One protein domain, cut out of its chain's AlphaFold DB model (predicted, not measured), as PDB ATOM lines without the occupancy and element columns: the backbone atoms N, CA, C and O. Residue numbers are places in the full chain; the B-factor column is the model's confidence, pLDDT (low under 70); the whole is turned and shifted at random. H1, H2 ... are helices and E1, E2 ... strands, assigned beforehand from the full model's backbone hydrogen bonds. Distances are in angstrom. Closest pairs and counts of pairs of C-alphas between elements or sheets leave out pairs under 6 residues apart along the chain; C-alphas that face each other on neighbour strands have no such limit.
ATOM      1  N   VAL A   3     156.656 101.800 144.820       96.44
ATOM      2  CA  VAL A   3     157.039 102.770 143.781       96.44
ATOM      3  C   VAL A   3     157.121 102.046 142.435       96.44
ATOM      4  O   VAL A   3     157.694 100.962 142.342       96.44
ATOM      5  N   LEU A   4     156.498 102.622 141.408       97.56
ATOM      6  CA  LEU A   4     156.542 102.125 140.029       97.56
ATOM      7  C   LEU A   4     157.461 102.989 139.165       97.56
ATOM      8  O   LEU A   4     158.172 102.469 138.312       97.56
ATOM      9  N   ALA A   5     157.427 104.302 139.387       97.50
ATOM     10  CA  ALA A   5     158.289 105.271 138.731       97.50
ATOM     11  C   ALA A   5     158.439 106.521 139.609       97.50
ATOM     12  O   ALA A   5     157.535 106.854 140.379       97.50
ATOM     13  N   CYS A   6     159.553 107.230 139.449       97.94
ATOM     14  CA  CYS A   6     159.735 108.578 139.971       97.94
ATOM     15  C   CYS A   6     160.386 109.441 138.889       97.94
ATOM     16  O   CYS A   6     161.371 109.019 138.281       97.94
ATOM     17  N   GLY A   7     159.819 110.619 138.635       97.62
ATOM     18  CA  GLY A   7     160.457 111.636 137.804       97.62
ATOM     19  C   GLY A   7     161.711 112.204 138.472       97.62
ATOM     20  O   GLY A   7     161.894 112.067 139.686       97.62
ATOM     21  N   ILE A   8     162.583 112.797 137.656       96.94
ATOM     22  CA  ILE A   8     163.770 113.525 138.107       96.94
ATOM     23  C   ILE A   8     163.526 114.998 137.832       96.94
ATOM     24  O   ILE A   8     163.360 115.404 136.678       96.94
ATOM     25  N   CYS A   9     163.577 115.793 138.888       96.88
ATOM     26  CA  CYS A   9     163.443 117.231 138.823       96.88
ATOM     27  C   CYS A   9     164.771 117.893 139.199       96.88
ATOM     28  O   CYS A   9     165.561 117.356 139.969       96.88
ATOM     29  N   HIS A  10     165.030 119.100 138.694       97.56
ATOM     30  CA  HIS A  10     166.275 119.799 139.018       97.56
ATOM     31  C   HIS A  10     166.413 120.077 140.523       97.56
ATOM     32  O   HIS A  10     167.521 120.039 141.053       97.56
ATOM     33  N   SER A  11     165.303 120.275 141.244       95.62
ATOM     34  CA  SER A  11     165.373 120.477 142.693       95.62
ATOM     35  C   SER A  11     165.841 119.242 143.455       95.62
ATOM     36  O   SER A  11     166.284 119.395 144.586       95.62
ATOM     37  N   ASP A  12     165.815 118.042 142.866       95.62
ATOM     38  CA  ASP A  12     166.457 116.880 143.484       95.62
ATOM     39  C   ASP A  12     167.957 117.134 143.692       95.62
ATOM     40  O   ASP A  12     168.488 116.784 144.743       95.62
ATOM     41  N   ILE A  13     168.620 117.815 142.746       96.25
ATOM     42  CA  ILE A  13     170.034 118.209 142.857       96.25
ATOM     43  C   ILE A  13     170.209 119.208 144.001       96.25
ATOM     44  O   ILE A  13     171.029 118.973 144.880       96.25
ATOM     45  N   HIS A  14     169.376 120.251 144.070       95.69
ATOM     46  CA  HIS A  14     169.426 121.224 145.171       95.69
ATOM     47  C   HIS A  14     169.243 120.571 146.553       95.69
ATOM     48  O   HIS A  14     169.853 120.999 147.534       95.69
ATOM     49  N   ILE A  15     168.423 119.517 146.648       94.25
ATOM     50  CA  ILE A  15     168.278 118.724 147.876       94.25
ATOM     51  C   ILE A  15     169.520 117.868 148.144       94.25
ATOM     52  O   ILE A  15     169.969 117.804 149.290       94.25
ATOM     53  N   ILE A  16     170.093 117.231 147.127       94.81
ATOM     54  CA  ILE A  16     171.306 116.412 147.265       94.81
ATOM     55  C   ILE A  16     172.514 117.263 147.673       94.81
ATOM     56  O   ILE A  16     173.272 116.825 148.536       94.81
ATOM     57  N   ASP A  17     172.645 118.472 147.130       96.44
ATOM     58  CA  ASP A  17     173.782 119.378 147.345       96.44
ATOM     59  C   ASP A  17     173.584 120.333 148.536       96.44
ATOM     60  O   ASP A  17     174.498 121.061 148.915       96.44
ATOM     61  N   HIS A  18     172.413 120.290 149.185       94.44
ATOM     62  CA  HIS A  18     172.053 121.140 150.328       94.44
ATOM     63  C   HIS A  18     172.021 122.645 150.022       94.44
ATOM     64  O   HIS A  18     172.166 123.463 150.932       94.44
ATOM     65  N   ASP A  19     171.753 123.032 148.775       96.56
ATOM     66  CA  ASP A  19     171.781 124.436 148.336       96.56
ATOM     67  C   ASP A  19     170.851 125.349 149.148       96.56
ATOM     68  O   ASP A  19     171.087 126.550 149.279       96.56
ATOM     69  N   TRP A  20     169.780 124.785 149.714       92.88
ATOM     70  CA  TRP A  20     168.782 125.528 150.490       92.88
ATOM     71  C   TRP A  20     168.933 125.390 152.004       92.88
ATOM     72  O   TRP A  20     168.119 125.937 152.743       92.88
ATOM     73  N   GLY A  21     169.932 124.655 152.494       91.81
ATOM     74  CA  GLY A  21     170.124 124.491 153.936       91.81
ATOM     75  C   GLY A  21     169.098 123.576 154.625       91.81
ATOM     76  O   GLY A  21     169.024 123.554 155.851       91.81
ATOM     77  N   VAL A  22     168.269 122.848 153.863       87.94
ATOM     78  CA  VAL A  22     167.114 122.083 154.388       87.94
ATOM     79  C   VAL A  22     167.333 120.569 154.457       87.94
ATOM     80  O   VAL A  22     166.564 119.855 155.100       87.94
ATOM     81  N   SER A  23     168.360 120.049 153.786       90.50
ATOM     82  CA  SER A  23     168.588 118.602 153.683       90.50
ATOM     83  C   SER A  23     169.165 118.020 154.971       90.50
ATOM     84  O   SER A  23     170.091 118.562 155.563       90.50
ATOM     85  N   THR A  24     168.657 116.862 155.382       90.25
ATOM     86  CA  THR A  24     169.241 116.074 156.472       90.25
ATOM     87  C   THR A  24     169.819 114.792 155.893       90.25
ATOM     88  O   THR A  24     169.085 114.027 155.275       90.25
ATOM     89  N   TYR A  25     171.109 114.536 156.118       91.75
ATOM     90  CA  TYR A  25     171.793 113.366 155.561       91.75
ATOM     91  C   TYR A  25     171.740 112.122 156.476       91.75
ATOM     92  O   TYR A  25     171.682 112.263 157.703       91.75
ATOM     93  N   PRO A  26     171.798 110.897 155.907       92.62
ATOM     94  CA  PRO A  26     171.684 110.602 154.471       92.62
ATOM     95  C   PRO A  26     170.308 111.022 153.944       92.62
ATOM     96  O   PRO A  26     169.334 110.917 154.679       92.62
ATOM     97  N   VAL A  27     170.243 111.519 152.708       93.25
ATOM     98  CA  VAL A  27     168.994 111.946 152.065       93.25
ATOM     99  C   VAL A  27     168.745 111.088 150.835       93.25
ATOM    100  O   VAL A  27     169.665 110.813 150.069       93.25
ATOM    101  N   VAL A  28     167.497 110.678 150.645       94.56
ATOM    102  CA  VAL A  28     167.013 110.140 149.378       94.56
ATOM    103  C   VAL A  28     166.127 111.202 148.734       94.56
ATOM    104  O   VAL A  28     165.183 111.673 149.365       94.56
ATOM    105  N   ALA A  29     166.449 111.602 147.504       94.06
ATOM    106  CA  ALA A  29     165.660 112.560 146.728       94.06
ATOM    107  C   ALA A  29     164.500 111.872 145.971       94.06
ATOM    108  O   ALA A  29     164.239 110.679 146.164       94.06
ATOM    109  N   GLY A  30     163.793 112.624 145.127       95.38
ATOM    110  CA  GLY A  30     162.683 112.139 144.316       95.38
ATOM    111  C   GLY A  30     161.328 112.386 144.972       95.38
ATOM    112  O   GLY A  30     161.014 111.814 146.019       95.38
ATOM    113  N   TYR A  31     160.520 113.231 144.332       95.88
ATOM    114  CA  TYR A  31     159.183 113.640 144.784       95.88
ATOM    115  C   TYR A  31     158.154 113.718 143.646       95.88
ATOM    116  O   TYR A  31     157.087 114.302 143.807       95.88
ATOM    117  N   GLU A  32     158.459 113.128 142.492       97.12
ATOM    118  CA  GLU A  32     157.551 113.023 141.344       97.12
ATOM    119  C   GLU A  32     157.087 111.569 141.195       97.12
ATOM    120  O   GLU A  32     157.384 110.889 140.213       97.12
ATOM    121  N   VAL A  33     156.428 111.054 142.235       96.75
ATOM    122  CA  VAL A  33     156.280 109.612 142.462       96.75
ATOM    123  C   VAL A  33     154.969 109.087 141.908       96.75
ATOM    124  O   VAL A  33     153.911 109.651 142.182       96.75
ATOM    125  N   ILE A  34     155.023 107.940 141.233       98.19
ATOM    126  CA  ILE A  34     153.861 107.112 140.911       98.19
ATOM    127  C   ILE A  34     154.043 105.737 141.546       98.19
ATOM    128  O   ILE A  34     155.082 105.091 141.382       98.19
ATOM    129  N   GLY A  35     153.012 105.262 142.239       97.31
ATOM    130  CA  GLY A  35     153.043 103.981 142.930       97.31
ATOM    131  C   GLY A  35     151.699 103.269 142.981       97.31
ATOM    132  O   GLY A  35     150.665 103.798 142.576       97.31
ATOM    133  N   GLU A  36     151.743 102.052 143.510       98.31
ATOM    134  CA  GLU A  36     150.571 101.238 143.820       98.31
ATOM    135  C   GLU A  36     150.418 101.091 145.343       98.31
ATOM    136  O   GLU A  36     151.387 100.833 146.072       98.31
ATOM    137  N   VAL A  37     149.199 101.261 145.851       98.31
ATOM    138  CA  VAL A  37     148.887 101.054 147.269       98.31
ATOM    139  C   VAL A  37     149.018  99.569 147.617       98.31
ATOM    140  O   VAL A  37     148.296  98.726 147.096       98.31
ATOM    141  N   VAL A  38     149.925  99.236 148.538       98.19
ATOM    142  CA  VAL A  38     150.136  97.847 149.003       98.19
ATOM    143  C   VAL A  38     149.404  97.539 150.307       98.19
ATOM    144  O   VAL A  38     149.039  96.391 150.550       98.19
ATOM    145  N   GLU A  39     149.172  98.573 151.115       97.88
ATOM    146  CA  GLU A  39     148.523  98.527 152.421       97.88
ATOM    147  C   GLU A  39     147.979  99.924 152.755       97.88
ATOM    148  O   GLU A  39     148.528 100.931 152.293       97.88
ATOM    149  N   VAL A  40     146.908  99.979 153.548       97.94
ATOM    150  CA  VAL A  40     146.303 101.214 154.059       97.94
ATOM    151  C   VAL A  40     146.097 101.111 155.568       97.94
ATOM    152  O   VAL A  40     145.819 100.036 156.093       97.94
ATOM    153  N   GLY A  41     146.215 102.238 156.272       97.31
ATOM    154  CA  GLY A  41     145.897 102.299 157.699       97.31
ATOM    155  C   GLY A  41     144.395 102.143 157.963       97.31
ATOM    156  O   GLY A  41     143.570 102.470 157.114       97.31
ATOM    157  N   THR A  42     144.026 101.725 159.175       97.62
ATOM    158  CA  THR A  42     142.630 101.423 159.562       97.62
ATOM    159  C   THR A  42     141.660 102.606 159.458       97.62
ATOM    160  O   THR A  42     140.452 102.405 159.380       97.62
ATOM    161  N   GLN A  43     142.170 103.841 159.459       98.06
ATOM    162  CA  GLN A  43     141.367 105.065 159.349       98.06
ATOM    163  C   GLN A  43     141.237 105.588 157.908       98.06
ATOM    164  O   GLN A  43     140.507 106.551 157.671       98.06
ATOM    165  N   VAL A  44     141.932 104.984 156.940       97.69
ATOM    166  CA  VAL A  44     141.864 105.387 155.531       97.69
ATOM    167  C   VAL A  44     140.545 104.902 154.931       97.69
ATOM    168  O   VAL A  44     140.226 103.720 154.989       97.69
ATOM    169  N   LYS A  45     139.769 105.824 154.352       97.31
ATOM    170  CA  LYS A  45     138.444 105.539 153.762       97.31
ATOM    171  C   LYS A  45     138.368 105.747 152.247       97.31
ATOM    172  O   LYS A  45     137.351 105.430 151.648       97.31
ATOM    173  N   HIS A  46     139.403 106.338 151.658       97.38
ATOM    174  CA  HIS A  46     139.391 106.851 150.283       97.38
ATOM    175  C   HIS A  46     140.421 106.176 149.368       97.38
ATOM    176  O   HIS A  46     140.463 106.492 148.187       97.38
ATOM    177  N   LEU A  47     141.244 105.273 149.909       98.00
ATOM    178  CA  LEU A  47     142.205 104.464 149.162       98.00
ATOM    179  C   LEU A  47     142.034 102.999 149.550       98.00
ATOM    180  O   LEU A  47     141.698 102.688 150.695       98.00
ATOM    181  N   GLN A  48     142.342 102.115 148.616       97.62
ATOM    182  CA  GLN A  48     142.353 100.670 148.797       97.62
ATOM    183  C   GLN A  48     143.594 100.054 148.147       97.62
ATOM    184  O   GLN A  48     144.316 100.689 147.379       97.62
ATOM    185  N   LYS A  49     143.864  98.789 148.482       97.94
ATOM    186  CA  LYS A  49     144.959  98.031 147.874       97.94
ATOM    187  C   LYS A  49     144.807  98.013 146.347       97.94
ATOM    188  O   LYS A  49     143.704  97.847 145.839       97.94
ATOM    189  N   SER A  50     145.933  98.149 145.656       97.44
ATOM    190  CA  SER A  50     146.061  98.226 144.199       97.44
ATOM    191  C   SER A  50     145.586  99.518 143.529       97.44
ATOM    192  O   SER A  50     145.707  99.639 142.310       97.44
ATOM    193  N   ASP A  51     145.159 100.531 144.290       98.50
ATOM    194  CA  ASP A  51     144.975 101.869 143.726       98.50
ATOM    195  C   ASP A  51     146.308 102.431 143.214       98.50
ATOM    196  O   ASP A  51     147.346 102.352 143.887       98.50
ATOM    197  N   ARG A  52     146.265 103.055 142.032       98.31
ATOM    198  CA  ARG A  52     147.385 103.832 141.497       98.31
ATOM    199  C   ARG A  52     147.340 105.238 142.081       98.31
ATOM    200  O   ARG A  52     146.370 105.963 141.884       98.31
ATOM    201  N   VAL A  53     148.415 105.628 142.754       98.06
ATOM    202  CA  VAL A  53     148.523 106.904 143.465       98.06
ATOM    203  C   VAL A  53     149.769 107.667 143.044       98.06
ATOM    204  O   VAL A  53     150.750 107.079 142.580       98.06
ATOM    205  N   GLY A  54     149.714 108.986 143.211       96.69
ATOM    206  CA  GLY A  54     150.854 109.874 143.042       96.69
ATOM    207  C   GLY A  54     151.200 110.582 144.345       96.69
ATOM    208  O   GLY A  54     150.311 110.877 145.144       96.69
ATOM    209  N   VAL A  55     152.485 110.864 144.549       95.38
ATOM    210  CA  VAL A  55     152.966 111.722 145.639       95.38
ATOM    211  C   VAL A  55     153.863 112.787 145.029       95.38
ATOM    212  O   VAL A  55     154.793 112.458 144.297       95.38
ATOM    213  N   GLY A  56     153.531 114.048 145.302       95.44
ATOM    214  CA  GLY A  56     154.287 115.209 144.848       95.44
ATOM    215  C   GLY A  56     155.327 115.677 145.870       95.44
ATOM    216  O   GLY A  56     155.688 114.969 146.811       95.44
ATOM    217  N   TRP A  57     155.730 116.940 145.724       94.38
ATOM    218  CA  TRP A  57     156.627 117.659 146.638       94.38
ATOM    219  C   TRP A  57     156.227 117.561 148.119       94.38
ATOM    220  O   TRP A  57     157.065 117.359 148.999       94.38
ATOM    221  N   GLN A  58     154.933 117.717 148.388       94.56
ATOM    222  CA  GLN A  58     154.360 117.830 149.722       94.56
ATOM    223  C   GLN A  58     153.672 116.529 150.142       94.56
ATOM    224  O   GLN A  58     152.848 115.990 149.406       94.56
ATOM    225  N   ARG A  59     153.975 116.064 151.360       92.69
ATOM    226  CA  ARG A  59     153.352 114.874 151.967       92.69
ATOM    227  C   ARG A  59     152.251 115.204 152.975       92.69
ATOM    228  O   ARG A  59     151.406 114.353 153.228       92.69
ATOM    229  N   SER A  60     152.262 116.395 153.580       94.81
ATOM    230  CA  SER A  60     151.207 116.824 154.510       94.81
ATOM    231  C   SER A  60     151.196 118.338 154.747       94.81
ATOM    232  O   SER A  60     152.195 119.016 154.526       94.81
ATOM    233  N   ALA A  61     150.073 118.841 155.255       97.31
ATOM    234  CA  ALA A  61     149.886 120.182 155.818       97.31
ATOM    235  C   ALA A  61     149.010 120.089 157.083       97.31
ATOM    236  O   ALA A  61     148.505 119.008 157.388       97.31
ATOM    237  N   CYS A  62     148.811 121.195 157.812       97.56
ATOM    238  CA  CYS A  62     147.974 121.194 159.023       97.56
ATOM    239  C   CYS A  62     146.470 121.060 158.744       97.56
ATOM    240  O   CYS A  62     145.729 120.636 159.622       97.56
ATOM    241  N   LEU A  63     146.020 121.416 157.535       97.69
ATOM    242  CA  LEU A  63     144.621 121.341 157.088       97.69
ATOM    243  C   LEU A  63     143.624 122.233 157.859       97.69
ATOM    244  O   LEU A  63     142.419 122.105 157.675       97.69
ATOM    245  N   GLU A  64     144.114 123.173 158.671       98.25
ATOM    246  CA  GLU A  64     143.278 124.041 159.520       98.25
ATOM    247  C   GLU A  64     143.593 125.545 159.402       98.25
ATOM    248  O   GLU A  64     142.798 126.380 159.832       98.25
ATOM    249  N   CYS A  65     144.739 125.927 158.823       98.31
ATOM    250  CA  CYS A  65     145.103 127.339 158.673       98.31
ATOM    251  C   CYS A  65     144.368 128.011 157.502       98.31
ATOM    252  O   CYS A  65     143.789 127.341 156.646       98.31
ATOM    253  N   ARG A  66     144.451 129.350 157.420       98.44
ATOM    254  CA  ARG A  66     143.852 130.144 156.330       98.44
ATOM    255  C   ARG A  66     144.221 129.604 154.947       98.44
ATOM    256  O   ARG A  66     143.338 129.466 154.110       98.44
ATOM    257  N   ASP A  67     145.498 129.306 154.720       98.50
ATOM    258  CA  ASP A  67     145.966 128.830 153.419       98.50
ATOM    259  C   ASP A  67     145.406 127.444 153.102       98.50
ATOM    260  O   ASP A  67     144.881 127.240 152.014       98.50
ATOM    261  N   CYS A  68     145.403 126.525 154.073       98.38
ATOM    262  CA  CYS A  68     144.840 125.187 153.883       98.38
ATOM    263  C   CYS A  68     143.335 125.220 153.608       98.38
ATOM    264  O   CYS A  68     142.863 124.583 152.676       98.38
ATOM    265  N   LEU A  69     142.577 126.000 154.382       98.31
ATOM    266  CA  LEU A  69     141.134 126.148 154.175       98.31
ATOM    267  C   LEU A  69     140.806 126.884 152.866       98.31
ATOM    268  O   LEU A  69     139.690 126.776 152.363       98.31
ATOM    269  N   GLY A  70     141.772 127.623 152.317       98.12
ATOM    270  CA  GLY A  70     141.694 128.270 151.011       98.12
ATOM    271  C   GLY A  70     142.176 127.412 149.837       98.12
ATOM    272  O   GLY A  70     142.214 127.938 148.727       98.12
ATOM    273  N   GLY A  71     142.565 126.147 150.051       97.69
ATOM    274  CA  GLY A  71     143.110 125.269 149.003       97.69
ATOM    275  C   GLY A  71     144.533 125.628 148.553       97.69
ATOM    276  O   GLY A  71     144.915 125.350 147.420       97.69
ATOM    277  N   ASN A  72     145.293 126.307 149.418       98.06
ATOM    278  CA  ASN A  72     146.691 126.689 149.218       98.06
ATOM    279  C   ASN A  72     147.596 125.960 150.222       98.06
ATOM    280  O   ASN A  72     148.427 126.562 150.904       98.06
ATOM    281  N   GLU A  73     147.431 124.647 150.366       97.75
ATOM    282  CA  GLU A  73     148.180 123.817 151.315       97.75
ATOM    283  C   GLU A  73     149.700 123.887 151.096       97.75
ATOM    284  O   GLU A  73     150.461 123.648 152.035       97.75
ATOM    285  N   ASN A  74     150.144 124.258 149.892       96.88
ATOM    286  CA  ASN A  74     151.542 124.520 149.547       96.88
ATOM    287  C   ASN A  74     152.146 125.714 150.299       96.88
ATOM    288  O   ASN A  74     153.360 125.755 150.495       96.88
ATOM    289  N   LEU A  75     151.311 126.657 150.741       97.56
ATOM    290  CA  LEU A  75     151.702 127.829 151.527       97.56
ATOM    291  C   LEU A  75     151.563 127.599 153.039       97.56
ATOM    292  O   LEU A  75     151.798 128.508 153.830       97.56
ATOM    293  N   CYS A  76     151.181 126.393 153.470       98.00
ATOM    294  CA  CYS A  76     151.037 126.082 154.885       98.00
ATOM    295  C   CYS A  76     152.376 126.236 155.629       98.00
ATOM    296  O   CYS A  76     153.365 125.592 155.290       98.00
ATOM    297  N   ASN A  77     152.386 126.989 156.734       96.44
ATOM    298  CA  ASN A  77     153.569 127.113 157.603       96.44
ATOM    299  C   ASN A  77     153.992 125.790 158.271       96.44
ATOM    300  O   ASN A  77     155.104 125.686 158.777       96.44
ATOM    301  N   GLN A  78     153.108 124.790 158.296       95.75
ATOM    302  CA  GLN A  78     153.396 123.432 158.769       95.75
ATOM    303  C   GLN A  78     153.491 122.422 157.614       95.75
ATOM    304  O   GLN A  78     153.349 121.216 157.831       95.75
ATOM    305  N   ASN A  79     153.700 122.896 156.383       93.75
ATOM    306  CA  ASN A  79     153.952 122.038 155.233       93.75
ATOM    307  C   ASN A  79     155.120 121.086 155.533       93.75
ATOM    308  O   ASN A  79     156.161 121.482 156.058       93.75
ATOM    309  N   GLN A  80     154.934 119.813 155.200       92.50
ATOM    310  CA  GLN A  80     155.977 118.805 155.233       92.50
ATOM    311  C   GLN A  80     156.253 118.330 153.814       92.50
ATOM    312  O   GLN A  80     155.381 117.756 153.154       92.50
ATOM    313  N   VAL A  81     157.497 118.505 153.379       91.12
ATOM    314  CA  VAL A  81     157.997 117.964 152.113       91.12
ATOM    315  C   VAL A  81     158.312 116.474 152.244       91.12
ATOM    316  O   VAL A  81     158.571 115.980 153.349       91.12
ATOM    317  N   LEU A  82     158.273 115.740 151.131       87.62
ATOM    318  CA  LEU A  82     158.408 114.279 151.125       87.62
ATOM    319  C   LEU A  82     159.708 113.805 151.801       87.62
ATOM    320  O   LEU A  82     159.671 113.003 152.733       87.62
TER     321      LEU A  82
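Overview. This is residues 3 to 82 of the 91 residues of the protein "Alcohol dehydrogenase catalytic domain-containing protein" of Okeania sp. SIO2B3 (UniProt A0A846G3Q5). With little regular structure, the domain makes a rough T: a small antiparallel sheet E1 - E2 - E3 between H1 and a loop whose residues 41 to 46 stick out, and an arm from E4 to H2. The printed part has 80 residues, 29 in named elements E1 H1 E2 E3 E4 H2, class mixed. It is loose, radius of gyration of the C-alphas 14.7 A, spanning 39 by 35 by 19 A.

Arrangement. E2, residues 32 to 36, is the antiparallel neighbour of E1, residues 3 to 7, with N 4 and O 34 within hydrogen-bond range at 2.8 A, and forms an antiparallel hairpin with E3, residues 52 to 55, with N 35 and O 53 within hydrogen-bond range at 2.9 A. E3 runs on into E4, residues 58 to 60, at 98 degrees. H1, residues 10 to 17, with 3 of 4 O i to N i+4 pairs within range, and H2, residues 66 to 69, too short for one, are not on the sheet.

Along the chain. E1, 11.2 A long, begins at C-alpha 3 (157.039, 102.770, 143.781); H2 ends at C-alpha 69 (141.134, 126.148, 154.175).

Size, cuts and confidence. The printed part has no cut; H1 to E2 and E2 to E3 are long links; no printed residue is under 70.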